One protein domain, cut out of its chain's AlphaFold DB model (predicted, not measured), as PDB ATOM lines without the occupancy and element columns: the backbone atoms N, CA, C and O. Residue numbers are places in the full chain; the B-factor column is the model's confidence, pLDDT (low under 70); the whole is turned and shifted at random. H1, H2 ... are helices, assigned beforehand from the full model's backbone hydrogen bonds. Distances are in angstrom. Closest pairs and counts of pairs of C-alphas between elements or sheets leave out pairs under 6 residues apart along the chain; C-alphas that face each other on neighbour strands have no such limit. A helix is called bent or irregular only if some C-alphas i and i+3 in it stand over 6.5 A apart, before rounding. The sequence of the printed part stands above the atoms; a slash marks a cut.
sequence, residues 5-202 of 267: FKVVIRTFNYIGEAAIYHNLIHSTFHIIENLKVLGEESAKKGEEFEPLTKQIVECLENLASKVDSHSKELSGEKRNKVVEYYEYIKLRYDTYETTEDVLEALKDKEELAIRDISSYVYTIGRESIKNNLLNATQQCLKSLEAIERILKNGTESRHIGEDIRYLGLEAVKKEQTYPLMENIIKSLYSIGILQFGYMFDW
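What this domain is: This is residues 5 to 202 of the 267 residues of an uncharacterized protein of Methanosarcina sp (UniProt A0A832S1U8). Seven helices stand side by side in a two-layer slab, an up-and-down bundle in which each runs against the one before it: H1, H3, H6 and H8 make one layer, and H2, H5 and H7 run the other way in the second. The eighth, H4, sits across the first end of H5, and residues 88 to 94 there stick out. The printed part has 198 residues with eight named helices, H1 to H8 along the chain, and no named strand; its class is all helix. It is compact, with a radius of gyration of the C-alphas of 18.5 A, and spans 60 by 45 by 25 A.

How they stand to each other: Start at H1, residues 5 to 21; it forms a hairpin with H2, residues 25 to 43, and their closest C-alphas, Ala 19 and Thr 28, are 5.8 A apart. H3, residues 47 to 73, touches H1 at a shallow tilt of 10 degrees, the same way, closest at C-alphas 13 and 59, 6.0 A apart. Next look at H4, residues 77 to 90, and the hub H5, residues 99 to 130: they touch about perpendicular, at 85 degrees, through residues 99 to 103 of H5 alone, closest at C-alphas 83 and 99, 6.6 A apart. H5 also touches H2 the same way, with C-alphas 40 and 124 closest at 5.0 A. H6, residues 134 to 151, touches H3 the same way, with C-alphas 54 and 136 closest at 4.8 A. H7, residues 154 to 171, touches H5 the same way, with residues 115 to 130 of H5 alone, closest at C-alphas 126 and 167, 5.9 A apart. H8, residues 175 to 199, forms a hairpin with H7, closest at C-alphas 171 and 177, 5.3 A apart. H1 and H8 are apart. Each O i to N i+4 pair is within hydrogen-bond range in H1, H2, H4, H6 and H7; H3 has 21 of 23, H5 27 of 28 and H8 16 of 21.

Where its parts are: Find C-alpha 5, where H1 begins, at (438.093, 11.401, 704.213). H3 runs 39.5 A; it is irregular, with C-alphas 48 and 51 7.3 A apart. H5 runs 47.0 A from C-alpha 99 at (460.224, 43.939, 719.473). H8 runs 37.1 A to C-alpha 199 at (466.740, 17.075, 736.157); it is irregular, with C-alphas 176 and 179 7.3 A apart, and has a kink of 32 degrees near residue 182.

The domain as a whole: The C-alphas of Arg 92 and Glu 175, the two farthest apart, are 60.7 A from each other. The printed part has no cut and no long link. Mean pLDDT of the printed part is 79.8; 53 residues are under 70, among them residues 71 to 108 and 192 to 202.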
ATOM      1  N   PHE A   5     437.431  11.117 702.939       76.81
ATOM      2  CA  PHE A   5     438.093  11.401 704.213       76.81
ATOM      3  C   PHE A   5     439.634  11.436 704.134       76.81
ATOM      4  O   PHE A   5     440.248  12.263 704.803       76.81
ATOM      5  N   LYS A   6     440.277  10.598 703.305       77.38
ATOM      6  CA  LYS A   6     441.740  10.647 703.102       77.38
ATOM      7  C   LYS A   6     442.175  11.907 702.364       77.38
ATOM      8  O   LYS A   6     443.176  12.510 702.744       77.38
ATOM      9  N   VAL A   7     441.383  12.340 701.379       83.06
ATOM     10  CA  VAL A   7     441.582  13.632 700.708       83.06
ATOM     11  C   VAL A   7     441.457  14.770 701.725       83.06
ATOM     12  O   VAL A   7     442.360  15.591 701.809       83.06
ATOM     13  N   VAL A   8     440.415  14.765 702.566       83.50
ATOM     14  CA  VAL A   8     440.206  15.778 703.619       83.50
ATOM     15  C   VAL A   8     441.385  15.857 704.599       83.50
ATOM     16  O   VAL A   8     441.890  16.955 704.826       83.50
ATOM     17  N   ILE A   9     441.884  14.732 705.133       81.69
ATOM     18  CA  ILE A   9     443.055  14.743 706.037       81.69
ATOM     19  C   ILE A   9     444.295  15.285 705.321       81.69
ATOM     20  O   ILE A   9     444.989  16.139 705.868       81.69
ATOM     21  N   ARG A  10     444.567  14.842 704.086       84.75
ATOM     22  CA  ARG A  10     445.697  15.346 703.290       84.75
ATOM     23  C   ARG A  10     445.589  16.842 703.010       84.75
ATOM     24  O   ARG A  10     446.600  17.535 703.074       84.75
ATOM     25  N   THR A  11     444.385  17.348 702.749       85.06
ATOM     26  CA  THR A  11     444.120  18.781 702.592       85.06
ATOM     27  C   THR A  11     444.377  19.542 703.894       85.06
ATOM     28  O   THR A  11     445.095  20.535 703.853       85.06
ATOM     29  N   PHE A  12     443.887  19.071 705.047       85.94
ATOM     30  CA  PHE A  12     444.184  19.712 706.337       85.94
ATOM     31  C   PHE A  12     445.679  19.684 706.680       85.94
ATOM     32  O   PHE A  12     446.213  20.715 707.074       85.94
ATOM     33  N   ASN A  13     446.377  18.564 706.457       83.88
ATOM     34  CA  ASN A  13     447.826  18.482 706.665       83.88
ATOM     35  C   ASN A  13     448.582  19.468 705.759       83.88
ATOM     36  O   ASN A  13     449.432  20.213 706.229       83.88
ATOM     37  N   TYR A  14     448.256  19.506 704.462       85.25
ATOM     38  CA  TYR A  14     448.901  20.404 703.499       85.25
ATOM     39  C   TYR A  14     448.667  21.887 703.823       85.25
ATOM     40  O   TYR A  14     449.612  22.674 703.813       85.25
ATOM     41  N   ILE A  15     447.427  22.273 704.146       81.81
ATOM     42  CA  ILE A  15     447.112  23.656 704.531       81.81
ATOM     43  C   ILE A  15     447.745  23.987 705.893       81.81
ATOM     44  O   ILE A  15     448.200  25.110 706.077       81.81
ATOM     45  N   GLY A  16     447.843  23.025 706.817       79.75
ATOM     46  CA  GLY A  16     448.519  23.190 708.107       79.75
ATOM     47  C   GLY A  16     450.022  23.422 707.959       79.75
ATOM     48  O   GLY A  16     450.546  24.392 708.498       79.75
ATOM     49  N   GLU A  17     450.708  22.606 707.155       86.31
ATOM     50  CA  GLU A  17     452.126  22.809 706.833       86.31
ATOM     51  C   GLU A  17     452.367  24.156 706.132       86.31
ATOM     52  O   GLU A  17     453.313  24.864 706.480       86.31
ATOM     53  N   ALA A  18     451.492  24.557 705.203       78.75
ATOM     54  CA  ALA A  18     451.568  25.864 704.550       78.75
ATOM     55  C   ALA A  18     451.286  27.032 705.517       78.75
ATOM     56  O   ALA A  18     451.946  28.068 705.436       78.75
ATOM     57  N   ALA A  19     450.340  26.877 706.449       77.75
ATOM     58  CA  ALA A  19     450.043  27.873 707.474       77.75
ATOM     59  C   ALA A  19     451.232  28.070 708.423       77.75
ATOM     60  O   ALA A  19     451.613  29.209 708.678       77.75
ATOM     61  N   ILE A  20     451.865  26.980 708.870       78.19
ATOM     62  CA  ILE A  20     453.080  27.021 709.696       78.19
ATOM     63  C   ILE A  20     454.223  27.704 708.930       78.19
ATOM     64  O   ILE A  20     454.787  28.670 709.434       78.19
ATOM     65  N   TYR A  21     454.504  27.281 707.692       76.31
ATOM     66  CA  TYR A  21     455.578  27.838 706.853       76.31
ATOM     67  C   TYR A  21     455.412  29.337 706.528       76.31
ATOM     68  O   TYR A  21     456.390  30.046 706.296       76.31
ATOM     69  N   HIS A  22     454.174  29.836 706.511       72.62
ATOM     70  CA  HIS A  22     453.861  31.255 706.322       72.62
ATOM     71  C   HIS A  22     453.576  32.006 707.640       72.62
ATOM     72  O   HIS A  22     453.104  33.142 707.602       72.62
ATOM     73  N   ASN A  23     453.862  31.392 708.795       67.12
ATOM     74  CA  ASN A  23     453.608  31.911 710.145       67.12
ATOM     75  C   ASN A  23     452.163  32.422 710.372       67.12
ATOM     76  O   ASN A  23     451.906  33.394 711.085       67.12
ATOM     77  N   LEU A  24     451.184  31.758 709.752       72.19
ATOM     78  CA  LEU A  24     449.755  32.064 709.848       72.19
ATOM     79  C   LEU A  24     449.150  31.421 711.104       72.19
ATOM     80  O   LEU A  24     448.224  30.619 711.016       72.19
ATOM     81  N   ILE A  25     449.675  31.790 712.277       69.06
ATOM     82  CA  ILE A  25     449.381  31.176 713.587       69.06
ATOM     83  C   ILE A  25     447.878  30.935 713.819       69.06
ATOM     84  O   ILE A  25     447.487  29.846 714.231       69.06
ATOM     85  N   HIS A  26     447.015  31.910 713.515       68.31
ATOM     86  CA  HIS A  26     445.567  31.749 713.705       68.31
ATOM     87  C   HIS A  26     444.967  30.649 712.809       68.31
ATOM     88  O   HIS A  26     444.119  29.885 713.264       68.31
ATOM     89  N   SER A  27     445.444  30.520 711.568       73.25
ATOM     90  CA  SER A  27     445.069  29.422 710.671       73.25
ATOM     91  C   SER A  27     445.570  28.075 711.196       73.25
ATOM     92  O   SER A  27     444.832  27.098 711.118       73.25
ATOM     93  N   THR A  28     446.774  28.020 711.778       75.31
ATOM     94  CA  THR A  28     447.300  26.807 712.426       75.31
ATOM     95  C   THR A  28     446.373  26.336 713.549       75.31
ATOM     96  O   THR A  28     445.971  25.174 713.530       75.31
ATOM     97  N   PHE A  29     445.953  27.234 714.454       75.94
ATOM     98  CA  PHE A  29     444.994  26.921 715.527       75.94
ATOM     99  C   PHE A  29     443.658  26.375 714.989       75.94
ATOM    100  O   PHE A  29     443.223  25.304 715.411       75.94
ATOM    101  N   HIS A  30     443.050  27.033 713.991       81.12
ATOM    102  CA  HIS A  30     441.824  26.523 713.350       81.12
ATOM    103  C   HIS A  30     442.003  25.121 712.753       81.12
ATOM    104  O   HIS A  30     441.086  24.302 712.804       81.12
ATOM    105  N   ILE A  31     443.166  24.819 712.173       85.75
ATOM    106  CA  ILE A  31     443.427  23.525 711.527       85.75
ATOM    107  C   ILE A  31     443.577  22.408 712.564       85.75
ATOM    108  O   ILE A  31     442.986  21.343 712.378       85.75
ATOM    109  N   ILE A  32     444.287  22.646 713.673       89.25
ATOM    110  CA  ILE A  32     444.412  21.644 714.744       89.25
ATOM    111  C   ILE A  32     443.084  21.416 715.480       89.25
ATOM    112  O   ILE A  32     442.768  20.270 715.799       89.25
ATOM    113  N   GLU A  33     442.249  22.448 715.658       89.38
ATOM    114  CA  GLU A  33     440.901  22.291 716.225       89.38
ATOM    115  C   GLU A  33     439.975  21.488 715.292       89.38
ATOM    116  O   GLU A  33     439.278  20.574 715.739       89.38
ATOM    117  N   ASN A  34     440.003  21.750 713.980       89.94
ATOM    118  CA  ASN A  34     439.235  20.953 713.017       89.94
ATOM    119  C   ASN A  34     439.697  19.484 712.990       89.94
ATOM    120  O   ASN A  34     438.862  18.578 712.955       89.94
ATOM    121  N   LEU A  35     441.008  19.228 713.061       92.69
ATOM    122  CA  LEU A  35     441.553  17.871 713.165       92.69
ATOM    123  C   LEU A  35     441.115  17.178 714.463       92.69
ATOM    124  O   LEU A  35     440.682  16.030 714.405       92.69
ATOM    125  N   LYS A  36     441.131  17.872 715.608       94.00
ATOM    126  CA  LYS A  36     440.586  17.368 716.880       94.00
ATOM    127  C   LYS A  36     439.128  16.932 716.741       94.00
ATOM    128  O   LYS A  36     438.807  15.796 717.087       94.00
ATOM    129  N   VAL A  37     438.257  17.799 716.218       92.00
ATOM    130  CA  VAL A  37     436.821  17.503 716.052       92.00
ATOM    131  C   VAL A  37     436.610  16.287 715.143       92.00
ATOM    132  O   VAL A  37     435.833  15.394 715.479       92.00
ATOM    133  N   LEU A  38     437.341  16.201 714.027       91.12
ATOM    134  CA  LEU A  38     437.288  15.038 713.135       91.12
ATOM    135  C   LEU A  38     437.799  13.757 713.814       91.12
ATOM    136  O   LEU A  38     437.214  12.693 713.614       91.12
ATOM    137  N   GLY A  39     438.859  13.851 714.621       93.50
ATOM    138  CA  GLY A  39     439.455  12.730 715.351       93.50
ATOM    139  C   GLY A  39     438.517  12.173 716.415       93.50
ATOM    140  O   GLY A  39     438.255  10.971 716.429       93.50
ATOM    141  N   GLU A  40     437.940  13.050 717.237       95.25
ATOM    142  CA  GLU A  40     436.907  12.706 718.212       95.25
ATOM    143  C   GLU A  40     435.700  12.027 717.555       95.25
ATOM    144  O   GLU A  40     435.265  10.968 718.006       95.25
ATOM    145  N   GLU A  41     435.146  12.618 716.493       93.38
ATOM    146  CA  GLU A  41     433.973  12.048 715.830       93.38
ATOM    147  C   GLU A  41     434.295  10.725 715.132       93.38
ATOM    148  O   GLU A  41     433.480   9.807 715.200       93.38
ATOM    149  N   SER A  42     435.484  10.570 714.536       92.06
ATOM    150  CA  SER A  42     435.917   9.286 713.970       92.06
ATOM    151  C   SER A  42     436.089   8.203 715.042       92.06
ATOM    152  O   SER A  42     435.612   7.086 714.842       92.06
ATOM    153  N   ALA A  43     436.622   8.543 716.223       94.38
ATOM    154  CA  ALA A  43     436.723   7.613 717.346       94.38
ATOM    155  C   ALA A  43     435.339   7.157 717.849       94.38
ATOM    156  O   ALA A  43     435.140   5.983 718.165       94.38
ATOM    157  N   LYS A  44     434.345   8.056 717.852       94.88
ATOM    158  CA  LYS A  44     432.947   7.762 718.228       94.88
ATOM    159  C   LYS A  44     432.178   6.930 717.185       94.88
ATOM    160  O   LYS A  44     431.066   6.495 717.483       94.88
ATOM    161  N   LYS A  45     432.708   6.706 715.970       90.69
ATOM    162  CA  LYS A  45     432.075   5.837 714.948       90.69
ATOM    163  C   LYS A  45     432.487   4.361 715.024       90.69
ATOM    164  O   LYS A  45     431.861   3.545 714.353       90.69
ATOM    165  N   GLY A  46     433.474   4.001 715.846       84.38
ATOM    166  CA  GLY A  46     433.897   2.609 716.028       84.38
ATOM    167  C   GLY A  46     434.886   2.098 714.969       84.38
ATOM    168  O   GLY A  46     435.484   2.869 714.219       84.38
ATOM    169  N   GLU A  47     435.082   0.776 714.938       89.12
ATOM    170  CA  GLU A  47     436.244   0.112 714.316       89.12
ATOM    171  C   GLU A  47     436.431   0.396 712.812       89.12
ATOM    172  O   GLU A  47     437.566   0.536 712.359       89.12
ATOM    173  N   GLU A  48     435.352   0.592 712.040       88.81
ATOM    174  CA  GLU A  48     435.426   0.991 710.618       88.81
ATOM    175  C   GLU A  48     436.215   2.304 710.412       88.81
ATOM    176  O   GLU A  48     436.912   2.480 709.410       88.81
ATOM    177  N   PHE A  49     436.152   3.211 711.391       90.38
ATOM    178  CA  PHE A  49     436.800   4.521 711.371       90.38
ATOM    179  C   PHE A  49     438.125   4.552 712.149       90.38
ATOM    180  O   PHE A  49     438.801   5.585 712.163       90.38
ATOM    181  N   GLU A  50     438.570   3.436 712.734       93.12
ATOM    182  CA  GLU A  50     439.864   3.368 713.424       93.12
ATOM    183  C   GLU A  50     441.051   3.763 712.523       93.12
ATOM    184  O   GLU A  50     441.861   4.597 712.947       93.12
ATOM    185  N   PRO A  51     441.162   3.281 711.263       92.44
ATOM    186  CA  PRO A  51     442.254   3.692 710.386       92.44
ATOM    187  C   PRO A  51     442.227   5.194 710.093       92.44
ATOM    188  O   PRO A  51     443.275   5.776 709.813       92.44
ATOM    189  N   LEU A  52     441.050   5.830 710.142       91.31
ATOM    190  CA  LEU A  52     440.901   7.271 709.955       91.31
ATOM    191  C   LEU A  52     441.362   8.040 711.196       91.31
ATOM    192  O   LEU A  52     442.189   8.938 711.070       91.31
ATOM    193  N   THR A  53     440.898   7.622 712.376       94.81
ATOM    194  CA  THR A  53     441.312   8.169 713.678       94.81
ATOM    195  C   THR A  53     442.842   8.166 713.794       94.81
ATOM    196  O   THR A  53     443.446   9.183 714.128       94.81
ATOM    197  N   LYS A  54     443.488   7.057 713.399       94.94
ATOM    198  CA  LYS A  54     444.952   6.926 713.369       94.94
ATOM    199  C   LYS A  54     445.634   7.982 712.483       94.94
ATOM    200  O   LYS A  54     446.567   8.633 712.941       94.94
ATOM    201  N   GLN A  55     445.145   8.190 711.257       93.38
ATOM    202  CA  GLN A  55     445.694   9.179 710.312       93.38
ATOM    203  C   GLN A  55     445.501  10.633 710.781       93.38
ATOM    204  O   GLN A  55     446.311  11.498 710.452       93.38
ATOM    205  N   ILE A  56     444.446  10.922 711.549       94.94
ATOM    206  CA  ILE A  56     444.222  12.253 712.139       94.94
ATOM    207  C   ILE A  56     445.242  12.526 713.250       94.94
ATOM    208  O   ILE A  56     445.808  13.615 713.313       94.94
ATOM    209  N   VAL A  57     445.522  11.526 714.085       96.44
ATOM    210  CA  VAL A  57     446.524  11.622 715.157       96.44
ATOM    211  C   VAL A  57     447.947  11.730 714.587       96.44
ATOM    212  O   VAL A  57     448.718  12.570 715.039       96.44
ATOM    213  N   GLU A  58     448.272  10.974 713.531       95.19
ATOM    214  CA  GLU A  58     449.531  11.116 712.773       95.19
ATOM    215  C   GLU A  58     449.689  12.524 712.156       95.19
ATOM    216  O   GLU A  58     450.782  13.089 712.160       95.19
ATOM    217  N   CYS A  59     448.599  13.116 711.653       93.44
ATOM    218  CA  CYS A  59     448.583  14.488 711.136       93.44
ATOM    219  C   CYS A  59     448.863  15.520 712.245       93.44
ATOM    220  O   CYS A  59     449.682  16.417 712.066       93.44
ATOM    221  N   LEU A  60     448.233  15.362 713.414       95.25
ATOM    222  CA  LEU A  60     448.469  16.205 714.589       95.25
ATOM    223  C   LEU A  60     449.936  16.129 715.068       95.25
ATOM    224  O   LEU A  60     450.564  17.167 715.268       95.25
ATOM    225  N   GLU A  61     450.515  14.927 715.162       95.31
ATOM    226  CA  GLU A  61     451.936  14.708 715.499       95.31
ATOM    227  C   GLU A  61     452.893  15.377 714.491       95.31
ATOM    228  O   GLU A  61     453.861  16.043 714.879       95.31
ATOM    229  N   ASN A  62     452.604  15.259 713.189       93.44
ATOM    230  CA  ASN A  62     453.362  15.939 712.138       93.44
ATOM    231  C   ASN A  62     453.269  17.467 712.279       93.44
ATOM    232  O   ASN A  62     454.294  18.142 712.223       93.44
ATOM    233  N   LEU A  63     452.082  18.031 712.525       90.44
ATOM    234  CA  LEU A  63     451.924  19.479 712.701       90.44
ATOM    235  C   LEU A  63     452.680  20.004 713.933       90.44
ATOM    236  O   LEU A  63     453.349  21.030 713.816       90.44
ATOM    237  N   ALA A  64     452.686  19.287 715.062       89.62
ATOM    238  CA  ALA A  64     453.523  19.642 716.218       89.62
ATOM    239  C   ALA A  64     455.021  19.647 715.855       89.62
ATOM    240  O   ALA A  64     455.737  20.609 716.139       89.62
ATOM    241  N   SER A  65     455.474  18.615 715.136       88.62
ATOM    242  CA  SER A  65     456.852  18.503 714.634       88.62
ATOM    243  C   SER A  65     457.223  19.630 713.657       88.62
ATOM    244  O   SER A  65     458.379  20.055 713.591       88.62
ATOM    245  N   LYS A  66     456.248  20.142 712.895       86.94
ATOM    246  CA  LYS A  66     456.412  21.248 711.938       86.94
ATOM    247  C   LYS A  66     456.470  22.610 712.627       86.94
ATOM    248  O   LYS A  66     457.294  23.426 712.226       86.94
ATOM    249  N   VAL A  67     455.667  22.851 713.670       83.81
ATOM    250  CA  VAL A  67     455.780  24.066 714.503       83.81
ATOM    251  C   VAL A  67     457.165  24.121 715.154       83.81
ATOM    252  O   VAL A  67     457.874  25.116 715.013       83.81
ATOM    253  N   ASP A  68     457.591  23.022 715.780       84.81
ATOM    254  CA  ASP A  68     458.907  22.907 716.414       84.81
ATOM    255  C   ASP A  68     460.061  23.172 715.434       84.81
ATOM    256  O   ASP A  68     460.876  24.073 715.654       84.81
ATOM    257  N   SER A  69     460.113  22.433 714.322       81.56
ATOM    258  CA  SER A  69     461.186  22.582 713.334       81.56
ATOM    259  C   SER A  69     461.202  23.969 712.685       81.56
ATOM    260  O   SER A  69     462.278  24.555 712.556       81.56
ATOM    261  N   HIS A  70     460.045  24.555 712.362       75.25
ATOM    262  CA  HIS A  70     459.998  25.893 711.767       75.25
ATOM    263  C   HIS A  70     460.408  27.001 712.753       75.25
ATOM    264  O   HIS A  70     461.155  27.907 712.378       75.25
ATOM    265  N   SER A  71     460.023  26.899 714.034       66.62
ATOM    266  CA  SER A  71     460.454  27.852 715.074       66.62
ATOM    267  C   SER A  71     461.985  27.898 715.228       66.62
ATOM    268  O   SER A  71     462.566  28.968 715.452       66.62
ATOM    269  N   LYS A  72     462.649  26.748 715.027       67.62
ATOM    270  CA  LYS A  72     464.111  26.585 715.034       67.62
ATOM    271  C   LYS A  72     464.754  27.120 713.751       67.62
ATOM    272  O   LYS A  72     465.741  27.853 713.834       67.62
ATOM    273  N   GLU A  73     464.182  26.832 712.579       65.81
ATOM    274  CA  GLU A  73     464.640  27.364 711.280       65.81
ATOM    275  C   GLU A  73     464.560  28.895 711.170       65.81
ATOM    276  O   GLU A  73     465.360  29.508 710.456       65.81
ATOM    277  N   LEU A  74     463.609  29.526 711.866       58.94
ATOM    278  CA  LEU A  74     463.450  30.983 711.886       58.94
ATOM    279  C   LEU A  74     464.494  31.716 712.743       58.94
ATOM    280  O   LEU A  74     464.560  32.941 712.671       58.94
ATOM    281  N   SER A  75     465.306  31.015 713.541       53.28
ATOM    282  CA  SER A  75     466.253  31.636 714.480       53.28
ATOM    283  C   SER A  75     467.242  32.633 713.830       53.28
ATOM    284  O   SER A  75     467.675  32.486 712.686       53.28
ATOM    285  N   GLY A  76     467.595  33.690 714.573       61.59
ATOM    286  CA  GLY A  76     468.452  34.787 714.098       61.59
ATOM    287  C   GLY A  76     467.705  35.857 713.286       61.59
ATOM    288  O   GLY A  76     466.532  36.129 713.534       61.59
ATOM    289  N   GLU A  77     468.383  36.471 712.304       53.00
ATOM    290  CA  GLU A  77     467.864  37.604 711.504       53.00
ATOM    291  C   GLU A  77     466.469  37.387 710.891       53.00
ATOM    292  O   GLU A  77     465.748  38.357 710.650       53.00
ATOM    293  N   LYS A  78     466.093  36.140 710.578       57.16
ATOM    294  CA  LYS A  78     464.796  35.845 709.955       57.16
ATOM    295  C   LYS A  78     463.638  36.086 710.920       57.16
ATOM    296  O   LYS A  78     462.655  36.696 710.508       57.16
ATOM    297  N   ARG A  79     463.768  35.687 712.194       58.41
ATOM    298  CA  ARG A  79     462.767  35.978 713.231       58.41
ATOM    299  C   ARG A  79     462.596  37.487 713.388       58.41
ATOM    300  O   ARG A  79     461.467  37.960 713.362       58.41
ATOM    301  N   ASN A  80     463.701  38.234 713.422       57.38
ATOM    302  CA  ASN A  80     463.672  39.696 713.518       57.38
ATOM    303  C   ASN A  80     462.916  40.329 712.338       57.38
ATOM    304  O   ASN A  80     462.020  41.122 712.575       57.38
ATOM    305  N   LYS A  81     463.164  39.917 711.087       57.56
ATOM    306  CA  LYS A  81     462.443  40.454 709.908       57.56
ATOM    307  C   LYS A  81     460.949  40.093 709.878       57.56
ATOM    308  O   LYS A  81     460.140  40.857 709.357       57.56
ATOM    309  N   VAL A  82     460.561  38.949 710.448       61.06
ATOM    310  CA  VAL A  82     459.143  38.582 710.645       61.06
ATOM    311  C   VAL A  82     458.496  39.442 711.737       61.06
ATOM    312  O   VAL A  82     457.339  39.837 711.596       61.06
ATOM    313  N   VAL A  83     459.245  39.781 712.789       60.31
ATOM    314  CA  VAL A  83     458.801  40.665 713.877       60.31
ATOM    315  C   VAL A  83     458.698  42.112 713.404       60.31
ATOM    316  O   VAL A  83     457.630  42.683 713.557       60.31
ATOM    317  N   GLU A  84     459.706  42.654 712.713       54.69
ATOM    318  CA  GLU A  84     459.678  43.981 712.070       54.69
ATOM    319  C   GLU A  84     458.436  44.146 711.172       54.69
ATOM    320  O   GLU A  84     457.798  45.198 711.149       54.69
ATOM    321  N   TYR A  85     458.045  43.090 710.447       59.25
ATOM    322  CA  TYR A  85     456.834  43.085 709.624       59.25
ATOM    323  C   TYR A  85     455.537  43.044 710.456       59.25
ATOM    324  O   TYR A  85     454.553  43.695 710.101       59.25
ATOM    325  N   TYR A  86     455.526  42.320 711.578       60.59
ATOM    326  CA  TYR A  86     454.394  42.273 712.511       60.59
ATOM    327  C   TYR A  86     454.231  43.593 713.290       60.59
ATOM    328  O   TYR A  86     453.118  44.101 713.418       60.59
ATOM    329  N   GLU A  87     455.336  44.204 713.719       57.72
ATOM    330  CA  GLU A  87     455.406  45.555 714.284       57.72
ATOM    331  C   GLU A  87     454.958  46.609 713.270       57.72
ATOM    332  O   GLU A  87     454.165  47.477 713.609       57.72
ATOM    333  N   TYR A  88     455.375  46.515 712.003       57.97
ATOM    334  CA  TYR A  88     454.907  47.403 710.931       57.97
ATOM    335  C   TYR A  88     453.388  47.307 710.689       57.97
ATOM    336  O   TYR A  88     452.755  48.289 710.289       57.97
ATOM    337  N   ILE A  89     452.784  46.145 710.957       55.00
ATOM    338  CA  ILE A  89     451.325  45.980 710.975       55.00
ATOM    339  C   ILE A  89     450.729  46.595 712.253       55.00
ATOM    340  O   ILE A  89     449.771  47.358 712.144       55.00
ATOM    341  N   LYS A  90     451.300  46.356 713.444       57.59
ATOM    342  CA  LYS A  90     450.833  46.958 714.714       57.59
ATOM    343  C   LYS A  90     450.961  48.485 714.770       57.59
ATOM    344  O   LYS A  90     450.058  49.148 715.262       57.59
ATOM    345  N   LEU A  91     451.985  49.069 714.149       53.16
ATOM    346  CA  LEU A  91     452.158  50.518 713.967       53.16
ATOM    347  C   LEU A  91     451.082  51.167 713.075       53.16
ATOM    348  O   LEU A  91     451.024  52.390 712.974       53.16
ATOM    349  N   ARG A  92     450.222  50.368 712.430       54.31
ATOM    350  CA  ARG A  92     449.012  50.820 711.719       54.31
ATOM    351  C   ARG A  92     447.720  50.582 712.523       54.31
ATOM    352  O   ARG A  92     446.646  50.892 712.016       54.31
ATOM    353  N   TYR A  93     447.826  50.035 713.737       49.38
ATOM    354  CA  TYR A  93     446.735  49.659 714.643       49.38
ATOM    355  C   TYR A  93     447.140  49.891 716.118       49.38
ATOM    356  O   TYR A  93     447.303  48.934 716.875       49.38
ATOM    357  N   ASP A  94     447.327  51.164 716.494       52.31
ATOM    358  CA  ASP A  94     447.471  51.731 717.853       52.31
ATOM    359  C   ASP A  94     447.749  50.732 719.001       52.31
ATOM    360  O   ASP A  94     446.913  50.503 719.877       52.31
ATOM    361  N   THR A  95     448.947  50.140 719.017       54.69
ATOM    362  CA  THR A  95     449.402  49.217 720.071       54.69
ATOM    363  C   THR A  95     450.840  49.524 720.503       54.69
ATOM    364  O   THR A  95     451.696  49.834 719.679       54.69
ATOM    365  N   TYR A  96     451.093  49.459 721.815       53.69
ATOM    366  CA  TYR A  96     452.354  49.843 722.465       53.69
ATOM    367  C   TYR A  96     453.093  48.608 723.015       53.69
ATOM    368  O   TYR A  96     453.156  48.403 724.223       53.69
ATOM    369  N   GLU A  97     453.631  47.778 722.123       58.03
ATOM    370  CA  GLU A  97     454.494  46.629 722.451       58.03
ATOM    371  C   GLU A  97     455.876  46.822 721.814       58.03
ATOM    372  O   GLU A  97     455.994  47.506 720.795       58.03
ATOM    373  N   THR A  98     456.916  46.227 722.398       58.69
ATOM    374  CA  THR A  98     458.280  46.244 721.852       58.69
ATOM    375  C   THR A  98     458.604  44.975 721.060       58.69
ATOM    376  O   THR A  98     457.952  43.937 721.185       58.69
ATOM    377  N   THR A  99     459.679  45.042 720.277       58.25
ATOM    378  CA  THR A  99     460.224  43.939 719.473       58.25
ATOM    379  C   THR A  99     460.517  42.682 720.302       58.25
ATOM    380  O   THR A  99     460.382  41.564 719.805       58.25
ATOM    381  N   GLU A 100     460.908  42.851 721.569       60.06
ATOM    382  CA  GLU A 100     461.217  41.750 722.487       60.06
ATOM    383  C   GLU A 100     459.932  41.109 723.042       60.06
ATOM    384  O   GLU A 100     459.796  39.885 722.969       60.06
ATOM    385  N   ASP A 101     458.937  41.919 723.434       62.34
ATOM    386  CA  ASP A 101     457.602  41.442 723.840       62.34
ATOM    387  C   ASP A 101     456.933  40.632 722.713       62.34
ATOM    388  O   ASP A 101     456.367  39.562 722.937       62.34
ATOM    389  N   VAL A 102     457.031  41.113 721.466       62.97
ATOM    390  CA  VAL A 102     456.484  40.426 720.285       62.97
ATOM    391  C   VAL A 102     457.242  39.125 719.993       62.97
ATOM    392  O   VAL A 102     456.623  38.132 719.605       62.97
ATOM    393  N   LEU A 103     458.564  39.087 720.191       62.78
ATOM    394  CA  LEU A 103     459.370  37.870 720.035       62.78
ATOM    395  C   LEU A 103     458.994  36.784 721.049       62.78
ATOM    396  O   LEU A 103     458.963  35.606 720.679       62.78
ATOM    397  N   GLU A 104     458.731  37.169 722.299       64.50
ATOM    398  CA  GLU A 104     458.286  36.280 723.375       64.50
ATOM    399  C   GLU A 104     456.848  35.807 723.132       64.50
ATOM    400  O   GLU A 104     456.621  34.610 722.958       64.50
ATOM    401  N   ALA A 105     455.914  36.730 722.887       64.50
ATOM    402  CA  ALA A 105     454.520  36.418 722.570       64.50
ATOM    403  C   ALA A 105     454.320  35.627 721.256       64.50
ATOM    404  O   ALA A 105     453.202  35.177 720.979       64.50
ATOM    405  N   LEU A 106     455.350  35.478 720.414       65.56
ATOM    406  CA  LEU A 106     455.374  34.523 719.298       65.56
ATOM    407  C   LEU A 106     455.832  33.124 719.742       65.56
ATOM    408  O   LEU A 106     455.212  32.154 719.315       65.56
ATOM    409  N   LYS A 107     456.845  33.004 720.618       66.44
ATOM    410  CA  LYS A 107     457.265  31.706 721.195       66.44
ATOM    411  C   LYS A 107     456.137  31.080 722.004       66.44
ATOM    412  O   LYS A 107     455.838  29.907 721.816       66.44
ATOM    413  N   ASP A 108     455.460  31.878 722.825       67.38
ATOM    414  CA  ASP A 108     454.343  31.411 723.651       67.38
ATOM    415  C   ASP A 108     453.221  30.816 722.793       67.38
ATOM    416  O   ASP A 108     452.601  29.828 723.174       67.38
ATOM    417  N   LYS A 109     452.979  31.377 721.598       71.06
ATOM    418  CA  LYS A 109     451.991  30.856 720.641       71.06
ATOM    419  C   LYS A 109     452.473  29.602 719.906       71.06
ATOM    420  O   LYS A 109     451.649  28.738 719.617       71.06
ATOM    421  N   GLU A 110     453.770  29.494 719.614       74.94
ATOM    422  CA  GLU A 110     454.387  28.271 719.075       74.94
ATOM    423  C   GLU A 110     454.281  27.120 720.097       74.94
ATOM    424  O   GLU A 110     453.808  26.037 719.752       74.94
ATOM    425  N   GLU A 111     454.625  27.357 721.369       78.88
ATOM    426  CA  GLU A 111     454.527  26.343 722.430       78.88
ATOM    427  C   GLU A 111     453.063  26.008 722.773       78.88
ATOM    428  O   GLU A 111     452.721  24.831 722.907       78.88
ATOM    429  N   LEU A 112     452.171  27.007 722.839       80.88
ATOM    430  CA  LEU A 112     450.729  26.809 723.046       80.88
ATOM    431  C   LEU A 112     450.109  25.912 721.969       80.88
ATOM    432  O   LEU A 112     449.348  25.011 722.308       80.88
ATOM    433  N   ALA A 113     450.470  26.090 720.694       79.50
ATOM    434  CA  ALA A 113     449.971  25.229 719.623       79.50
ATOM    435  C   ALA A 113     450.393  23.758 719.813       79.50
ATOM    436  O   ALA A 113     449.600  22.854 719.562       79.50
ATOM    437  N   ILE A 114     451.613  23.500 720.298       86.44
ATOM    438  CA  ILE A 114     452.102  22.139 720.577       86.44
ATOM    439  C   ILE A 114     451.401  21.544 721.818       86.44
ATOM    440  O   ILE A 114     451.025  20.369 721.807       86.44
ATOM    441  N   ARG A 115     451.155  22.354 722.857       87.00
ATOM    442  CA  ARG A 115     450.380  21.973 724.057       87.00
ATOM    443  C   ARG A 115     448.924  21.620 723.715       87.00
ATOM    444  O   ARG A 115     448.438  20.573 724.144       87.00
ATOM    445  N   ASP A 116     448.258  22.435 722.896       87.56
ATOM    446  CA  ASP A 116     446.894  22.181 722.411       87.56
ATOM    447  C   ASP A 116     446.824  20.877 721.608       87.56
ATOM    448  O   ASP A 116     445.978  20.026 721.890       87.56
ATOM    449  N   ILE A 117     447.761  20.660 720.674       91.69
ATOM    450  CA  ILE A 117     447.873  19.392 719.938       91.69
ATOM    451  C   ILE A 117     447.982  18.201 720.904       91.69
ATOM    452  O   ILE A 117     447.294  17.198 720.705       91.69
ATOM    453  N   SER A 118     448.785  18.310 721.968       93.75
ATOM    454  CA  SER A 118     448.905  17.264 722.993       93.75
ATOM    455  C   SER A 118     447.553  16.939 723.642       93.75
ATOM    456  O   SER A 118     447.102  15.789 723.625       93.75
ATOM    457  N   SER A 119     446.842  17.965 724.125       92.62
ATOM    458  CA  SER A 119     445.517  17.819 724.746       92.62
ATOM    459  C   SER A 119     444.481  17.218 723.784       92.62
ATOM    460  O   SER A 119     443.615  16.423 724.176       92.62
ATOM    461  N   TYR A 120     444.582  17.544 722.494       95.31
ATOM    462  CA  TYR A 120     443.705  17.012 721.453       95.31
ATOM    463  C   TYR A 120     443.993  15.528 721.186       95.31
ATOM    464  O   TYR A 120     443.053  14.734 721.117       95.31
ATOM    465  N   VAL A 121     445.266  15.121 721.120       97.06
ATOM    466  CA  VAL A 121     445.662  13.706 721.000       97.06
ATOM    467  C   VAL A 121     445.215  12.896 722.223       97.06
ATOM    468  O   VAL A 121     444.660  11.809 722.053       97.06
ATOM    469  N   TYR A 122     445.362  13.425 723.443       96.44
ATOM    470  CA  TYR A 122     444.804  12.804 724.652       96.44
ATOM    471  C   TYR A 122     443.280  12.625 724.554       96.44
ATOM    472  O   TYR A 122     442.761  11.535 724.811       96.44
ATOM    473  N   THR A 123     442.556  13.661 724.121       96.25
ATOM    474  CA  THR A 123     441.090  13.622 724.001       96.25
ATOM    475  C   THR A 123     440.631  12.574 722.977       96.25
ATOM    476  O   THR A 123     439.743  11.771 723.275       96.25
ATOM    477  N   ILE A 124     441.286  12.499 721.810       96.69
ATOM    478  CA  ILE A 124     441.035  11.456 720.797       96.69
ATOM    479  C   ILE A 124     441.367  10.063 721.352       96.69
ATOM    480  O   ILE A 124     440.597   9.120 721.151       96.69
ATOM    481  N   GLY A 125     442.470   9.919 722.094       95.69
ATOM    482  CA  GLY A 125     442.856   8.665 722.747       95.69
ATOM    483  C   GLY A 125     441.821   8.190 723.768       95.69
ATOM    484  O   GLY A 125     441.484   7.008 723.809       95.69
ATOM    485  N   ARG A 126     441.239   9.109 724.542       96.31
ATOM    486  CA  ARG A 126     440.199   8.800 725.531       96.31
ATOM    487  C   ARG A 126     438.904   8.313 724.880       96.31
ATOM    488  O   ARG A 126     438.321   7.335 725.350       96.31
ATOM    489  N   GLU A 127     438.463   8.943 723.790       96.50
ATOM    490  CA  GLU A 127     437.319   8.438 723.014       96.50
ATOM    491  C   GLU A 127     437.650   7.129 722.278       96.50
ATOM    492  O   GLU A 127     436.793   6.251 722.183       96.50
ATOM    493  N   SER A 128     438.899   6.938 721.844       95.94
ATOM    494  CA  SER A 128     439.366   5.681 721.240       95.94
ATOM    495  C   SER A 128     439.251   4.509 722.223       95.94
ATOM    496  O   SER A 128     438.657   3.488 721.884       95.94
ATOM    497  N   ILE A 129     439.697   4.676 723.474       93.75
ATOM    498  CA  ILE A 129     439.563   3.662 724.538       93.75
ATOM    499  C   ILE A 129     438.094   3.344 724.826       93.75
ATOM    500  O   ILE A 129     437.703   2.175 724.875       93.75
ATOM    501  N   LYS A 130     437.244   4.370 724.967       93.69
ATOM    502  CA  LYS A 130     435.800   4.175 725.183       93.69
ATOM    503  C   LYS A 130     435.157   3.328 724.083       93.69
ATOM    504  O   LYS A 130     434.267   2.538 724.400       93.69
ATOM    505  N   ASN A 131     435.623   3.452 722.842       94.31
ATOM    506  CA  ASN A 131     435.100   2.745 721.673       94.31
ATOM    507  C   ASN A 131     435.943   1.521 721.251       94.31
ATOM    508  O   ASN A 131     435.747   1.007 720.155       94.31
ATOM    509  N   ASN A 132     436.830   1.019 722.126       92.38
ATOM    510  CA  ASN A 132     437.673  -0.172 721.911       92.38
ATOM    511  C   ASN A 132     438.686  -0.071 720.745       92.38
ATOM    512  O   ASN A 132     439.155  -1.079 720.223       92.38
ATOM    513  N   LEU A 133     439.062   1.141 720.339       95.00
ATOM    514  CA  LEU A 133     439.952   1.372 719.200       95.00
ATOM    515  C   LEU A 133     441.422   1.241 719.626       95.00
ATOM    516  O   LEU A 133     442.093   2.222 719.973       95.00
ATOM    517  N   LEU A 134     441.908  -0.001 719.664       93.88
ATOM    518  CA  LEU A 134     443.229  -0.351 720.184       93.88
ATOM    519  C   LEU A 134     444.380   0.254 719.357       93.88
ATOM    520  O   LEU A 134     445.322   0.798 719.933       93.88
ATOM    521  N   ASN A 135     444.314   0.213 718.024       95.12
ATOM    522  CA  ASN A 135     445.357   0.747 717.142       95.12
ATOM    523  C   ASN A 135     445.357   2.282 717.124       95.12
ATOM    524  O   ASN A 135     446.429   2.891 717.087       95.12
ATOM    525  N   ALA A 136     444.179   2.918 717.187       95.38
ATOM    526  CA  ALA A 136     444.090   4.373 717.341       95.38
ATOM    527  C   ALA A 136     444.640   4.820 718.703       95.38
ATOM    528  O   ALA A 136     445.439   5.754 718.762       95.38
ATOM    529  N   THR A 137     444.312   4.107 719.786       95.81
ATOM    530  CA  THR A 137     444.852   4.409 721.121       95.81
ATOM    531  C   THR A 137     446.371   4.225 721.172       95.81
ATOM    532  O   THR A 137     447.074   5.097 721.677       95.81
ATOM    533  N   GLN A 138     446.908   3.138 720.603       95.56
ATOM    534  CA  GLN A 138     448.359   2.935 720.504       95.56
ATOM    535  C   GLN A 138     449.059   4.042 719.707       95.56
ATOM    536  O   GLN A 138     450.210   4.358 720.004       95.56
ATOM    537  N   GLN A 139     448.399   4.628 718.703       97.12
ATOM    538  CA  GLN A 139     448.932   5.798 718.012       97.12
ATOM    539  C   GLN A 139     448.893   7.038 718.911       97.12
ATOM    540  O   GLN A 139     449.908   7.711 719.009       97.12
ATOM    541  N   CYS A 140     447.793   7.292 719.629       96.94
ATOM    542  CA  CYS A 140     447.702   8.421 720.563       96.94
ATOM    543  C   CYS A 140     448.820   8.386 721.617       96.94
ATOM    544  O   CYS A 140     449.462   9.402 721.851       96.94
ATOM    545  N   LEU A 141     449.110   7.214 722.193       94.50
ATOM    546  CA  LEU A 141     450.212   7.037 723.148       94.50
ATOM    547  C   LEU A 141     451.578   7.390 722.531       94.50
ATOM    548  O   LEU A 141     452.334   8.162 723.116       94.50
ATOM    549  N   LYS A 142     451.871   6.895 721.321       94.81
ATOM    550  CA  LYS A 142     453.120   7.201 720.595       94.81
ATOM    551  C   LYS A 142     453.248   8.686 720.265       94.81
ATOM    552  O   LYS A 142     454.317   9.256 720.458       94.81
ATOM    553  N   SER A 143     452.164   9.307 719.807       95.62
ATOM    554  CA  SER A 143     452.134  10.726 719.461       95.62
ATOM    555  C   SER A 143     452.289  11.616 720.698       95.62
ATOM    556  O   SER A 143     453.021  12.597 720.637       95.62
ATOM    557  N   LEU A 144     451.710  11.242 721.847       94.88
ATOM    558  CA  LEU A 144     451.951  11.922 723.128       94.88
ATOM    559  C   LEU A 144     453.425  11.834 723.556       94.88
ATOM    560  O   LEU A 144     454.007  12.852 723.920       94.88
ATOM    561  N   GLU A 145     454.071  10.666 723.447       90.12
ATOM    562  CA  GLU A 145     455.519  10.564 723.694       90.12
ATOM    563  C   GLU A 145     456.365  11.358 722.676       90.12
ATOM    564  O   GLU A 145     457.458  11.820 723.000       90.12
ATOM    565  N   ALA A 146     455.920  11.485 721.421       90.31
ATOM    566  CA  ALA A 146     456.617  12.278 720.408       90.31
ATOM    567  C   ALA A 146     456.529  13.783 720.718       90.31
ATOM    568  O   ALA A 146     457.536  14.485 720.643       90.31
ATOM    569  N   ILE A 147     455.351  14.256 721.136       90.88
ATOM    570  CA  ILE A 147     455.102  15.644 721.550       90.88
ATOM    571  C   ILE A 147     455.848  15.980 722.852       90.88
ATOM    572  O   ILE A 147     456.430  17.056 722.967       90.88
ATOM    573  N   GLU A 148     455.927  15.046 723.801       88.94
ATOM    574  CA  GLU A 148     456.740  15.197 725.014       88.94
ATOM    575  C   GLU A 148     458.228  15.404 724.675       88.94
ATOM    576  O   GLU A 148     458.844  16.368 725.135       88.94
ATOM    577  N   ARG A 149     458.771  14.593 723.756       83.44
ATOM    578  CA  ARG A 149     460.154  14.713 723.252       83.44
ATOM    579  C   ARG A 149     460.404  15.956 722.389       83.44
ATOM    580  O   ARG A 149     461.571  16.275 722.142       83.44
ATOM    581  N   ILE A 150     459.354  16.642 721.935       82.75
ATOM    582  CA  ILE A 150     459.428  17.967 721.304       82.75
ATOM    583  C   ILE A 150     459.517  19.053 722.385       82.75
ATOM    584  O   ILE A 150     460.454  19.849 722.359       82.75
ATOM    585  N   LEU A 151     458.590  19.047 723.350       82.56
ATOM    586  CA  LEU A 151     458.482  20.068 724.400       82.56
ATOM    587  C   LEU A 151     459.662  20.045 725.385       82.56
ATOM    588  O   LEU A 151     460.131  21.107 725.786       82.56
ATOM    589  N   LYS A 152     460.142  18.852 725.776       74.88
ATOM    590  CA  LYS A 152     461.283  18.634 726.696       74.88
ATOM    591  C   LYS A 152     461.235  19.482 727.977       74.88
ATOM    592  O   LYS A 152     462.251  19.974 728.466       74.88
ATOM    593  N   ASN A 153     460.030  19.687 728.494       71.38
ATOM    594  CA  ASN A 153     459.721  20.636 729.554       71.38
ATOM    595  C   ASN A 153     459.069  19.855 730.693       71.38
ATOM    596  O   ASN A 153     457.949  19.384 730.521       71.38
ATOM    597  N   GLY A 154     459.751  19.723 731.838       65.62
ATOM    598  CA  GLY A 154     459.301  18.898 732.970       65.62
ATOM    599  C   GLY A 154     457.835  19.114 733.362       65.62
ATOM    600  O   GLY A 154     457.121  18.148 733.623       65.62
ATOM    601  N   THR A 155     457.340  20.349 733.277       70.25
ATOM    602  CA  THR A 155     455.941  20.695 733.560       70.25
ATOM    603  C   THR A 155     454.967  20.068 732.556       70.25
ATOM    604  O   THR A 155     453.966  19.474 732.952       70.25
ATOM    605  N   GLU A 156     455.284  20.111 731.263       78.69
ATOM    606  CA  GLU A 156     454.451  19.515 730.211       78.69
ATOM    607  C   GLU A 156     454.621  17.997 730.153       78.69
ATOM    608  O   GLU A 156     453.638  17.271 730.029       78.69
ATOM    609  N   SER A 157     455.840  17.492 730.356       74.19
ATOM    610  CA  SER A 157     456.115  16.064 730.524       74.19
ATOM    611  C   SER A 157     455.318  15.471 731.695       74.19
ATOM    612  O   SER A 157     454.840  14.339 731.594       74.19
ATOM    613  N   ARG A 158     455.130  16.216 732.799       76.12
ATOM    614  CA  ARG A 158     454.236  15.826 733.908       76.12
ATOM    615  C   ARG A 158     452.781  15.768 733.451       76.12
ATOM    616  O   ARG A 158     452.120  14.775 733.738       76.12
ATOM    617  N   HIS A 159     452.288  16.780 732.736       82.19
ATOM    618  CA  HIS A 159     450.906  16.803 732.241       82.19
ATOM    619  C   HIS A 159     450.614  15.678 731.237       82.19
ATOM    620  O   HIS A 159     449.616  14.980 731.383       82.19
ATOM    621  N   ILE A 160     451.525  15.404 730.300       84.19
ATOM    622  CA  ILE A 160     451.402  14.278 729.361       84.19
ATOM    623  C   ILE A 160     451.443  12.932 730.111       84.19
ATOM    624  O   ILE A 160     450.691  12.011 729.785       84.19
ATOM    625  N   GLY A 161     452.253  12.819 731.170       80.94
ATOM    626  CA  GLY A 161     452.228  11.668 732.078       80.94
ATOM    627  C   GLY A 161     450.905  11.515 732.844       80.94
ATOM    628  O   GLY A 161     450.409  10.397 733.001       80.94
ATOM    629  N   GLU A 162     450.294  12.617 733.289       86.06
ATOM    630  CA  GLU A 162     448.962  12.621 733.911       86.06
ATOM    631  C   GLU A 162     447.876  12.179 732.918       86.06
ATOM    632  O   GLU A 162     447.061  11.324 733.267       86.06
ATOM    633  N   ASP A 163     447.911  12.671 731.677       89.00
ATOM    634  CA  ASP A 163     446.992  12.291 730.599       89.00
ATOM    635  C   ASP A 163     447.109  10.804 730.234       89.00
ATOM    636  O   ASP A 163     446.105  10.091 730.205       89.00
ATOM    637  N   ILE A 164     448.325  10.279 730.052       87.75
ATOM    638  CA  ILE A 164     448.544   8.845 729.788       87.75
ATOM    639  C   ILE A 164     448.092   7.986 730.981       87.75
ATOM    640  O   ILE A 164     447.510   6.914 730.790       87.75
ATOM    641  N   ARG A 165     448.268   8.463 732.220       86.06
ATOM    642  CA  ARG A 165     447.704   7.809 733.411       86.06
ATOM    643  C   ARG A 165     446.170   7.808 733.374       86.06
ATOM    644  O   ARG A 165     445.572   6.787 733.712       86.06
ATOM    645  N   TYR A 166     445.519   8.890 732.942       88.69
ATOM    646  CA  TYR A 166     444.059   8.924 732.772       88.69
ATOM    647  C   TYR A 166     443.572   8.007 731.640       88.69
ATOM    648  O   TYR A 166     442.539   7.358 731.805       88.69
ATOM    649  N   LEU A 167     444.333   7.861 730.547       89.38
ATOM    650  CA  LEU A 167     444.082   6.833 729.528       89.38
ATOM    651  C   LEU A 167     444.153   5.421 730.140       89.38
ATOM    652  O   LEU A 167     443.243   4.622 729.930       89.38
ATOM    653  N   GLY A 168     445.154   5.135 730.980       79.88
ATOM    654  CA  GLY A 168     445.233   3.901 731.780       79.88
ATOM    655  C   GLY A 168     444.006   3.653 732.653       79.88
ATOM    656  O   GLY A 168     443.415   2.576 732.605       79.88
ATOM    657  N   LEU A 169     443.578   4.670 733.401       83.88
ATOM    658  CA  LEU A 169     442.400   4.599 734.269       83.88
ATOM    659  C   LEU A 169     441.079   4.444 733.494       83.88
ATOM    660  O   LEU A 169     440.108   3.946 734.059       83.88
ATOM    661  N   GLU A 170     441.015   4.833 732.217       87.81
ATOM    662  CA  GLU A 170     439.885   4.534 731.327       87.81
ATOM    663  C   GLU A 170     439.982   3.105 730.751       87.81
ATOM    664  O   GLU A 170     438.976   2.399 730.708       87.81
ATOM    665  N   ALA A 171     441.184   2.640 730.384       84.94
ATOM    666  CA  ALA A 171     441.419   1.323 729.780       84.94
ATOM    667  C   ALA A 171     441.179   0.143 730.737       84.94
ATOM    668  O   ALA A 171     440.705  -0.905 730.300       84.94
ATOM    669  N   VAL A 172     441.439   0.298 732.041       87.56
ATOM    670  CA  VAL A 172     441.155  -0.755 733.041       87.56
ATOM    671  C   VAL A 172     439.659  -0.978 733.304       87.56
ATOM    672  O   VAL A 172     439.297  -1.943 733.968       87.56
ATOM    673  N   LYS A 173     438.766  -0.127 732.779       86.94
ATOM    674  CA  LYS A 173     437.306  -0.274 732.952       86.94
ATOM    675  C   LYS A 173     436.685  -1.344 732.045       86.94
ATOM    676  O   LYS A 173     435.493  -1.620 732.179       86.94
ATOM    677  N   LYS A 174     437.444  -1.889 731.088       85.56
ATOM    678  CA  LYS A 174     436.973  -2.864 730.094       85.56
ATOM    679  C   LYS A 174     438.061  -3.896 729.804       85.56
ATOM    680  O   LYS A 174     439.184  -3.536 729.464       85.56
ATOM    681  N   GLU A 175     437.712  -5.177 729.859       84.00
ATOM    682  CA  GLU A 175     438.658  -6.273 729.599       84.00
ATOM    683  C   GLU A 175     439.204  -6.248 728.164       84.00
ATOM    684  O   GLU A 175     440.362  -6.582 727.921       84.00
ATOM    685  N   GLN A 176     438.394  -5.779 727.208       87.38
ATOM    686  CA  GLN A 176     438.766  -5.679 725.795       87.38
ATOM    687  C   GLN A 176     439.937  -4.707 725.560       87.38
ATOM    688  O   GLN A 176     440.720  -4.902 724.632       87.38
ATOM    689  N   THR A 177     440.108  -3.704 726.432       86.75
ATOM    690  CA  THR A 177     441.201  -2.723 726.370       86.75
ATOM    691  C   THR A 177     442.427  -3.098 727.209       86.75
ATOM    692  O   THR A 177     443.431  -2.390 727.147       86.75
ATOM    693  N   TYR A 178     442.431  -4.233 727.923       85.56
ATOM    694  CA  TYR A 178     443.614  -4.709 728.660       85.56
ATOM    695  C   TYR A 178     444.898  -4.870 727.806       85.56
ATOM    696  O   TYR A 178     445.971  -4.564 728.332       85.56
ATOM    697  N   PRO A 179     444.862  -5.233 726.501       89.81
ATOM    698  CA  PRO A 179     446.055  -5.236 725.638       89.81
ATOM    699  C   PRO A 179     446.751  -3.870 725.482       89.81
ATOM    700  O   PRO A 179     447.880  -3.794 724.997       89.81
ATOM    701  N   LEU A 180     446.111  -2.768 725.892       86.12
ATOM    702  CA  LEU A 180     446.736  -1.445 725.918       86.12
ATOM    703  C   LEU A 180     447.631  -1.231 727.141       86.12
ATOM    704  O   LEU A 180     448.525  -0.392 727.070       86.12
ATOM    705  N   MET A 181     447.448  -1.985 728.230       86.62
ATOM    706  CA  MET A 181     448.152  -1.737 729.494       86.62
ATOM    707  C   MET A 181     449.674  -1.811 729.352       86.62
ATOM    708  O   MET A 181     450.369  -0.956 729.889       86.62
ATOM    709  N   GLU A 182     450.202  -2.750 728.562       80.81
ATOM    710  CA  GLU A 182     451.643  -2.828 728.280       80.81
ATOM    711  C   GLU A 182     452.169  -1.553 727.592       80.81
ATOM    712  O   GLU A 182     453.250  -1.067 727.918       80.81
ATOM    713  N   ASN A 183     451.391  -0.982 726.666       84.69
ATOM    714  CA  ASN A 183     451.751   0.243 725.950       84.69
ATOM    715  C   ASN A 183     451.697   1.457 726.888       84.69
ATOM    716  O   ASN A 183     452.651   2.220 726.952       84.69
ATOM    717  N   ILE A 184     450.624   1.583 727.674       82.12
ATOM    718  CA  ILE A 184     450.427   2.668 728.652       82.12
ATOM    719  C   ILE A 184     451.559   2.673 729.688       82.12
ATOM    720  O   ILE A 184     452.145   3.719 729.962       82.12
ATOM    721  N   ILE A 185     451.919   1.499 730.215       76.12
ATOM    722  CA  ILE A 185     453.027   1.339 731.162       76.12
ATOM    723  C   ILE A 185     454.359   1.735 730.506       76.12
ATOM    724  O   ILE A 185     455.120   2.494 731.103       76.12
ATOM    725  N   LYS A 186     454.636   1.293 729.270       81.56
ATOM    726  CA  LYS A 186     455.852   1.682 728.530       81.56
ATOM    727  C   LYS A 186     455.951   3.192 728.304       81.56
ATOM    728  O   LYS A 186     457.021   3.749 728.536       81.56
ATOM    729  N   SER A 187     454.861   3.854 727.917       82.00
ATOM    730  CA  SER A 187     454.844   5.308 727.709       82.00
ATOM    731  C   SER A 187     455.076   6.077 729.015       82.00
ATOM    732  O   SER A 187     455.893   6.996 729.042       82.00
ATOM    733  N   LEU A 188     454.450   5.653 730.125       78.94
ATOM    734  CA  LEU A 188     454.702   6.228 731.455       78.94
ATOM    735  C   LEU A 188     456.164   6.058 731.894       78.94
ATOM    736  O   LEU A 188     456.766   7.019 732.368       78.94
ATOM    737  N   TYR A 189     456.762   4.878 731.692       72.19
ATOM    738  CA  TYR A 189     458.184   4.662 731.983       72.19
ATOM    739  C   TYR A 189     459.101   5.496 731.079       72.19
ATOM    740  O   TYR A 189     460.057   6.082 731.583       72.19
ATOM    741  N   SER A 190     458.820   5.603 729.774       74.56
ATOM    742  CA  SER A 190     459.631   6.438 728.877       74.56
ATOM    743  C   SER A 190     459.616   7.901 729.307       74.56
ATOM    744  O   SER A 190     460.670   8.529 729.311       74.56
ATOM    745  N   ILE A 191     458.447   8.445 729.647       74.69
ATOM    746  CA  ILE A 191     458.317   9.853 730.035       74.69
ATOM    747  C   ILE A 191     458.894  10.081 731.436       74.69
ATOM    748  O   ILE A 191     459.596  11.064 731.640       74.69
ATOM    749  N   GLY A 192     458.713   9.156 732.385       66.62
ATOM    750  CA  GLY A 192     459.353   9.240 733.705       66.62
ATOM    751  C   GLY A 192     460.887   9.244 733.634       66.62
ATOM    752  O   GLY A 192     461.537  10.011 734.344       66.62
ATOM    753  N   ILE A 193     461.476   8.455 732.727       67.62
ATOM    754  CA  ILE A 193     462.927   8.460 732.470       67.62
ATOM    755  C   ILE A 193     463.376   9.781 731.824       67.62
ATOM    756  O   ILE A 193     464.448  10.281 732.161       67.62
ATOM    757  N   LEU A 194     462.573  10.373 730.933       66.69
ATOM    758  CA  LEU A 194     462.885  11.658 730.292       66.69
ATOM    759  C   LEU A 194     462.767  12.835 731.275       66.69
ATOM    760  O   LEU A 194     463.706  13.620 731.374       66.69
ATOM    761  N   GLN A 195     461.705  12.884 732.089       68.25
ATOM    762  CA  GLN A 195     461.553  13.818 733.216       68.25
ATOM    763  C   GLN A 195     462.765  13.769 734.158       68.25
ATOM    764  O   GLN A 195     463.350  14.806 734.467       68.25
ATOM    765  N   PHE A 196     463.173  12.564 734.576       65.75
ATOM    766  CA  PHE A 196     464.368  12.368 735.398       65.75
ATOM    767  C   PHE A 196     465.627  12.850 734.662       65.75
ATOM    768  O   PHE A 196     466.434  13.576 735.233       65.75
ATOM    769  N   GLY A 197     465.764  12.530 733.371       58.81
ATOM    770  CA  GLY A 197     466.845  13.015 732.513       58.81
ATOM    771  C   GLY A 197     466.979  14.540 732.501       58.81
ATOM    772  O   GLY A 197     468.086  15.043 732.672       58.81
ATOM    773  N   TYR A 198     465.873  15.287 732.395       62.88
ATOM    774  CA  TYR A 198     465.892  16.759 732.399       62.88
ATOM    775  C   TYR A 198     466.364  17.362 733.733       62.88
ATOM    776  O   TYR A 198     466.977  18.431 733.740       62.88
ATOM    777  N   MET A 199     466.167  16.669 734.862       58.50
ATOM    778  CA  MET A 199     466.740  17.075 736.157       58.50
ATOM    779  C   MET A 199     468.274  16.944 736.197       58.50
ATOM    780  O   MET A 199     468.929  17.631 736.983       58.50
ATOM    781  N   PHE A 200     468.849  16.089 735.343       55.44
ATOM    782  CA  PHE A 200     470.282  15.795 735.266       55.44
ATOM    783  C   PHE A 200     470.912  16.169 733.914       55.44
ATOM    784  O   PHE A 200     471.999  15.685 733.604       55.44
ATOM    785  N   ASP A 201     470.297  17.056 733.126       53.88
ATOM    786  CA  ASP A 201     470.883  17.525 731.864       53.88
ATOM    787  C   ASP A 201     472.099  18.433 732.154       53.88
ATOM    788  O   ASP A 201     471.982  19.594 732.569       53.88
ATOM    789  N   TRP A 202     473.298  17.847 732.064       44.91
ATOM    790  CA  TRP A 202     474.526  18.409 732.635       44.91
ATOM    791  C   TRP A 202     475.089  19.615 731.876       44.91
ATOM    792  O   TRP A 202     475.825  20.392 732.492       44.91
TER     793      TRP A 202